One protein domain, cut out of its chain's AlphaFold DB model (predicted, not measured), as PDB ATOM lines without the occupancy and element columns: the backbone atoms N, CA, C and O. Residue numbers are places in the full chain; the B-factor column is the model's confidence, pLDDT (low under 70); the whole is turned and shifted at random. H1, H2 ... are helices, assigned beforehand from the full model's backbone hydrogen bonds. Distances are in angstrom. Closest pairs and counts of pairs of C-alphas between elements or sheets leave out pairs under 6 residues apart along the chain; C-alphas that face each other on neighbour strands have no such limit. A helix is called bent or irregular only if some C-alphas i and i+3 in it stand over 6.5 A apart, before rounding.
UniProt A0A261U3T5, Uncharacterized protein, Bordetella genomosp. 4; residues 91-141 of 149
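What this domain is: This is residues 91 to 141 of the 149 residues of an uncharacterized protein of Bordetella genomosp. 4 (UniProt A0A261U3T5). Two long straight helices, H2 and the slightly shorter H1, meet near their ends at a tight link and make a wide open V, with residues 114 and 115 at its point and nothing packed between the arms. The printed part has 51 residues, with two named helices in the order H1, H2 along the chain and no named strand; 49 of the residues are in the helices, and the class is all helix. The whole is extended, with a radius of gyration of the C-alphas of 18.6 A, and flat, spanning 54 by 28 by 7 A.

Where its parts are: H2, the longest helix, takes residues 116 to 141, 26 residues and 37.2 A from first to last C-alpha. It begins at C-alpha 116 (-2.511, -18.301, 42.182) and ends at C-alpha 141 (0.583, -0.148, 9.809), with z falling along it. H1 takes residues 91 to 113, 23 residues and 32.6 A from first to last C-alpha. It begins at C-alpha 91 (25.711, -41.012, 33.531) and ends at C-alpha 113 (5.358, -19.484, 47.108), with z rising along it.

How they stand to each other: H2 and H1 meet only through their link, which is tight, with 2 residues, Ala 114 and Pro 115. They are not a hairpin. In H1 and H2 every O i to N i+4 pair is within hydrogen-bond range, and neither helix is bent.

The domain as a whole: The two C-alphas farthest apart are those of Ala 91 and Leu 139, 54.8 A. Residues 91 to 141 stand free: no C-alpha 8 or more residues away along the chain is within 10 A. The printed part has no cut and no long link. The mean pLDDT of the printed part is 71.3, with 77 for H2 and 66 for H1; residues 91 to 99, 106 to 116, 118 to 119 and 140 to 141 are under 70.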
ATOM      1  N   ALA A  91      25.652 -42.104  32.554       55.31
ATOM      2  CA  ALA A  91      25.711 -41.012  33.531       55.31
ATOM      3  C   ALA A  91      24.832 -39.806  33.141       55.31
ATOM      4  O   ALA A  91      24.399 -39.046  34.008       55.31
ATOM      5  N   ALA A  92      24.530 -39.636  31.849       53.72
ATOM      6  CA  ALA A  92      23.653 -38.570  31.381       53.72
ATOM      7  C   ALA A  92      22.198 -38.791  31.813       53.72
ATOM      8  O   ALA A  92      21.518 -37.816  32.116       53.72
ATOM      9  N   ASN A  93      21.754 -40.046  31.909       56.53
ATOM     10  CA  ASN A  93      20.395 -40.382  32.335       56.53
ATOM     11  C   ASN A  93      20.188 -40.064  33.823       56.53
ATOM     12  O   ASN A  93      19.225 -39.395  34.171       56.53
ATOM     13  N   ALA A  94      21.165 -40.384  34.679       62.25
ATOM     14  CA  ALA A  94      21.109 -40.031  36.102       62.25
ATOM     15  C   ALA A  94      21.116 -38.507  36.347       62.25
ATOM     16  O   ALA A  94      20.482 -38.015  37.279       62.25
ATOM     17  N   GLU A  95      21.826 -37.733  35.520       59.34
ATOM     18  CA  GLU A  95      21.748 -36.269  35.575       59.34
ATOM     19  C   GLU A  95      20.404 -35.731  35.071       59.34
ATOM     20  O   GLU A  95      19.916 -34.736  35.603       59.34
ATOM     21  N   VAL A  96      19.807 -36.363  34.057       65.19
ATOM     22  CA  VAL A  96      18.473 -36.005  33.557       65.19
ATOM     23  C   VAL A  96      17.411 -36.290  34.617       65.19
ATOM     24  O   VAL A  96      16.570 -35.426  34.850       65.19
ATOM     25  N   ASP A  97      17.506 -37.410  35.333       66.56
ATOM     26  CA  ASP A  97      16.593 -37.752  36.429       66.56
ATOM     27  C   ASP A  97      16.720 -36.769  37.602       66.56
ATOM     28  O   ASP A  97      15.716 -36.287  38.132       66.56
ATOM     29  N   ARG A  98      17.953 -36.372  37.950       67.69
ATOM     30  CA  ARG A  98      18.199 -35.329  38.962       67.69
ATOM     31  C   ARG A  98      17.664 -33.967  38.533       67.69
ATOM     32  O   ARG A  98      17.112 -33.239  39.353       67.69
ATOM     33  N   LEU A  99      17.813 -33.603  37.259       68.94
ATOM     34  CA  LEU A  99      17.240 -32.366  36.724       68.94
ATOM     35  C   LEU A  99      15.708 -32.423  36.714       68.94
ATOM     36  O   LEU A  99      15.074 -31.430  37.061       68.94
ATOM     37  N   ALA A 100      15.111 -33.571  36.389       73.62
ATOM     38  CA  ALA A 100      13.668 -33.771  36.448       73.62
ATOM     39  C   ALA A 100      13.137 -33.620  37.884       73.62
ATOM     40  O   ALA A 100      12.159 -32.898  38.104       73.62
ATOM     41  N   GLN A 101      13.827 -34.196  38.871       75.88
ATOM     42  CA  GLN A 101      13.511 -34.023  40.292       75.88
ATOM     43  C   GLN A 101      13.607 -32.556  40.714       75.88
ATOM     44  O   GLN A 101      12.622 -32.002  41.192       75.88
ATOM     45  N   LEU A 102      14.707 -31.870  40.392       74.31
ATOM     46  CA  LEU A 102      14.862 -30.444  40.702       74.31
ATOM     47  C   LEU A 102      13.793 -29.566  40.034       74.31
ATOM     48  O   LEU A 102      13.329 -28.602  40.634       74.31
ATOM     49  N   THR A 103      13.360 -29.883  38.810       74.81
ATOM     50  CA  THR A 103      12.261 -29.140  38.165       74.81
ATOM     51  C   THR A 103      10.905 -29.399  38.814       74.81
ATOM     52  O   THR A 103      10.066 -28.499  38.847       74.81
ATOM     53  N   THR A 104      10.690 -30.604  39.341       77.69
ATOM     54  CA  THR A 104       9.472 -30.959  40.079       77.69
ATOM     55  C   THR A 104       9.438 -30.242  41.424       77.69
ATOM     56  O   THR A 104       8.435 -29.611  41.750       77.69
ATOM     57  N   ASP A 105      10.562 -30.230  42.140       71.38
ATOM     58  CA  ASP A 105      10.706 -29.537  43.421       71.38
ATOM     59  C   ASP A 105      10.552 -28.021  43.259       71.38
ATOM     60  O   ASP A 105       9.894 -27.369  44.065       71.38
ATOM     61  N   LEU A 106      11.086 -27.451  42.172       65.00
ATOM     62  CA  LEU A 106      10.893 -26.039  41.845       65.00
ATOM     63  C   LEU A 106       9.443 -25.717  41.485       65.00
ATOM     64  O   LEU A 106       8.948 -24.675  41.899       65.00
ATOM     65  N   ARG A 107       8.737 -26.588  40.753       67.19
ATOM     66  CA  ARG A 107       7.298 -26.403  40.499       67.19
ATOM     67  C   ARG A 107       6.495 -26.439  41.792       67.19
ATOM     68  O   ARG A 107       5.696 -25.539  42.008       67.19
ATOM     69  N   GLN A 108       6.763 -27.401  42.671       67.81
ATOM     70  CA  GLN A 108       6.108 -27.472  43.977       67.81
ATOM     71  C   GLN A 108       6.454 -26.272  44.864       67.81
ATOM     72  O   GLN A 108       5.600 -25.777  45.592       67.81
ATOM     73  N   ALA A 109       7.689 -25.770  44.808       60.84
ATOM     74  CA  ALA A 109       8.079 -24.558  45.518       60.84
ATOM     75  C   ALA A 109       7.373 -23.316  44.951       60.84
ATOM     76  O   ALA A 109       6.921 -22.482  45.724       60.84
ATOM     77  N   ILE A 110       7.215 -23.210  43.628       59.84
ATOM     78  CA  ILE A 110       6.466 -22.123  42.982       59.84
ATOM     79  C   ILE A 110       4.980 -22.198  43.343       59.84
ATOM     80  O   ILE A 110       4.404 -21.175  43.683       59.84
ATOM     81  N   GLU A 111       4.375 -23.385  43.355       63.12
ATOM     82  CA  GLU A 111       2.989 -23.581  43.811       63.12
ATOM     83  C   GLU A 111       2.799 -23.233  45.296       63.12
ATOM     84  O   GLU A 111       1.718 -22.815  45.700       63.12
ATOM     85  N   ARG A 112       3.849 -23.378  46.116       63.44
ATOM     86  CA  ARG A 112       3.838 -23.007  47.541       63.44
ATOM     87  C   ARG A 112       4.128 -21.527  47.799       63.44
ATOM     88  O   ARG A 112       3.730 -21.025  48.844       63.44
ATOM     89  N   VAL A 113       4.863 -20.860  46.911       58.03
ATOM     90  CA  VAL A 113       5.358 -19.484  47.108       58.03
ATOM     91  C   VAL A 113       4.546 -18.458  46.320       58.03
ATOM     92  O   VAL A 113       4.427 -17.326  46.776       58.03
ATOM     93  N   ALA A 114       3.968 -18.826  45.176       57.50
ATOM     94  CA  ALA A 114       3.149 -17.925  44.377       57.50
ATOM     95  C   ALA A 114       1.659 -18.194  44.651       57.50
ATOM     96  O   ALA A 114       1.147 -19.239  44.233       57.50
ATOM     97  N   PRO A 115       0.927 -17.281  45.314       66.38
ATOM     98  CA  PRO A 115      -0.523 -17.377  45.347       66.38
ATOM     99  C   PRO A 115      -1.035 -17.320  43.902       66.38
ATOM    100  O   PRO A 115      -0.589 -16.493  43.106       66.38
ATOM    101  N   ALA A 116      -1.965 -18.207  43.542       65.38
ATOM    102  CA  ALA A 116      -2.511 -18.301  42.182       65.38
ATOM    103  C   ALA A 116      -3.018 -16.943  41.645       65.38
ATOM    104  O   ALA A 116      -2.976 -16.679  40.444       65.38
ATOM    105  N   GLU A 117      -3.421 -16.055  42.551       70.31
ATOM    106  CA  GLU A 117      -3.835 -14.682  42.278       70.31
ATOM    107  C   GLU A 117      -2.713 -13.802  41.699       70.31
ATOM    108  O   GLU A 117      -2.968 -13.010  40.793       70.31
ATOM    109  N   GLU A 118      -1.463 -13.961  42.148       65.56
ATOM    110  CA  GLU A 118      -0.314 -13.206  41.626       65.56
ATOM    111  C   GLU A 118       0.073 -13.661  40.217       65.56
ATOM    112  O   GLU A 118       0.417 -12.841  39.364       65.56
ATOM    113  N   VAL A 119      -0.042 -14.960  39.933       69.50
ATOM    114  CA  VAL A 119       0.192 -15.502  38.585       69.50
ATOM    115  C   VAL A 119      -0.867 -14.985  37.611       69.50
ATOM    116  O   VAL A 119      -0.533 -14.548  36.508       69.50
ATOM    117  N   GLU A 120      -2.134 -14.967  38.028       72.94
ATOM    118  CA  GLU A 120      -3.234 -14.392  37.248       72.94
ATOM    119  C   GLU A 120      -3.083 -12.872  37.067       72.94
ATOM    120  O   GLU A 120      -3.352 -12.347  35.985       72.94
ATOM    121  N   HIS A 121      -2.574 -12.153  38.071       71.50
ATOM    122  CA  HIS A 121      -2.267 -10.727  37.956       71.50
ATOM    123  C   HIS A 121      -1.164 -10.461  36.920       71.50
ATOM    124  O   HIS A 121      -1.341  -9.644  36.016       71.50
ATOM    125  N   ILE A 122      -0.046 -11.193  36.994       70.62
ATOM    126  CA  ILE A 122       1.070 -11.070  36.041       70.62
ATOM    127  C   ILE A 122       0.619 -11.433  34.620       70.62
ATOM    128  O   ILE A 122       1.043 -10.805  33.647       70.62
ATOM    129  N   ARG A 123      -0.271 -12.421  34.482       79.12
ATOM    130  CA  ARG A 123      -0.854 -12.807  33.194       79.12
ATOM    131  C   ARG A 123      -1.697 -11.683  32.591       79.12
ATOM    132  O   ARG A 123      -1.488 -11.344  31.429       79.12
ATOM    133  N   ARG A 124      -2.576 -11.056  33.380       86.25
ATOM    134  CA  ARG A 124      -3.383  -9.905  32.937       86.25
ATOM    135  C   ARG A 124      -2.512  -8.721  32.528       86.25
ATOM    136  O   ARG A 124      -2.737  -8.130  31.475       86.25
ATOM    137  N   GLU A 125      -1.472  -8.420  33.303       81.00
ATOM    138  CA  GLU A 125      -0.525  -7.358  32.951       81.00
ATOM    139  C   GLU A 125       0.220  -7.636  31.637       81.00
ATOM    140  O   GLU A 125       0.516  -6.702  30.881       81.00
ATOM    141  N   LEU A 126       0.540  -8.902  31.350       78.25
ATOM    142  CA  LEU A 126       1.164  -9.297  30.090       78.25
ATOM    143  C   LEU A 126       0.189  -9.154  28.918       78.25
ATOM    144  O   LEU A 126       0.566  -8.593  27.887       78.25
ATOM    145  N   ASP A 127      -1.051  -9.611  29.081       89.50
ATOM    146  CA  ASP A 127      -2.091  -9.510  28.056       89.50
ATOM    147  C   ASP A 127      -2.385  -8.041  27.699       89.50
ATOM    148  O   ASP A 127      -2.440  -7.687  26.517       89.50
ATOM    149  N   ASP A 128      -2.438  -7.153  28.695       88.75
ATOM    150  CA  ASP A 128      -2.589  -5.709  28.488       88.75
ATOM    151  C   ASP A 128      -1.407  -5.095  27.726       88.75
ATOM    152  O   ASP A 128      -1.587  -4.253  26.839       88.75
ATOM    153  N   GLN A 129      -0.177  -5.514  28.031       80.50
ATOM    154  CA  GLN A 129       1.012  -5.038  27.317       80.50
ATOM    155  C   GLN A 129       1.046  -5.536  25.871       80.50
ATOM    156  O   GLN A 129       1.379  -4.767  24.966       80.50
ATOM    157  N   VAL A 130       0.662  -6.790  25.628       87.81
ATOM    158  CA  VAL A 130       0.542  -7.342  24.274       87.81
ATOM    159  C   VAL A 130      -0.530  -6.594  23.487       87.81
ATOM    160  O   VAL A 130      -0.297  -6.266  22.321       87.81
ATOM    161  N   ARG A 131      -1.668  -6.268  24.110       85.19
ATOM    162  CA  ARG A 131      -2.735  -5.489  23.469       85.19
ATOM    163  C   ARG A 131      -2.252  -4.102  23.059       85.19
ATOM    164  O   ARG A 131      -2.389  -3.745  21.894       85.19
ATOM    165  N   ARG A 132      -1.573  -3.381  23.957       80.00
ATOM    166  CA  ARG A 132      -0.977  -2.067  23.652       80.00
ATOM    167  C   ARG A 132       0.034  -2.137  22.511       80.00
ATOM    168  O   ARG A 132       0.024  -1.287  21.633       80.00
ATOM    169  N   ILE A 133       0.895  -3.157  22.485       86.50
ATOM    170  CA  ILE A 133       1.862  -3.335  21.389       86.50
ATOM    171  C   ILE A 133       1.142  -3.612  20.065       86.50
ATOM    172  O   ILE A 133       1.570  -3.115  19.027       86.50
ATOM    173  N   ARG A 134       0.057  -4.393  20.076       80.81
ATOM    174  CA  ARG A 134      -0.751  -4.648  18.876       80.81
ATOM    175  C   ARG A 134      -1.457  -3.386  18.384       80.81
ATOM    176  O   ARG A 134      -1.438  -3.146  17.184       80.81
ATOM    177  N   GLU A 135      -2.020  -2.582  19.281       84.50
ATOM    178  CA  GLU A 135      -2.638  -1.288  18.955       84.50
ATOM    179  C   GLU A 135      -1.607  -0.318  18.356       84.50
ATOM    180  O   GLU A 135      -1.844   0.257  17.296       84.50
ATOM    181  N   LEU A 136      -0.418  -0.211  18.964       82.19
ATOM    182  CA  LEU A 136       0.686   0.599  18.436       82.19
ATOM    183  C   LEU A 136       1.143   0.117  17.053       82.19
ATOM    184  O   LEU A 136       1.295   0.926  16.146       82.19
ATOM    185  N   LYS A 137       1.281  -1.199  16.855       75.00
ATOM    186  CA  LYS A 137       1.615  -1.770  15.543       75.00
ATOM    187  C   LYS A 137       0.518  -1.547  14.507       75.00
ATOM    188  O   LYS A 137       0.830  -1.306  13.348       75.00
ATOM    189  N   ALA A 138      -0.756  -1.619  14.889       74.62
ATOM    190  CA  ALA A 138      -1.872  -1.344  13.985       74.62
ATOM    191  C   ALA A 138      -1.874   0.127  13.533       74.62
ATOM    192  O   ALA A 138      -2.055   0.408  12.350       74.62
ATOM    193  N   LEU A 139      -1.575   1.055  14.445       71.31
ATOM    194  CA  LEU A 139      -1.394   2.476  14.132       71.31
ATOM    195  C   LEU A 139      -0.178   2.710  13.217       71.31
ATOM    196  O   LEU A 139      -0.287   3.443  12.241       71.31
ATOM    197  N   GLU A 140       0.942   2.022  13.461       65.50
ATOM    198  CA  GLU A 140       2.138   2.044  12.599       65.50
ATOM    199  C   GLU A 140       1.938   1.367  11.235       65.50
ATOM    200  O   GLU A 140       2.682   1.654  10.303       65.50
ATOM    201  N   THR A 141       0.941   0.489  11.092       60.69
ATOM    202  CA  THR A 141       0.583  -0.148   9.809       60.69
ATOM    203  C   THR A 141      -0.433   0.694   9.017       60.69
ATOM    204  O   THR A 141      -0.647   0.455   7.833       60.69
TER     205      THR A 141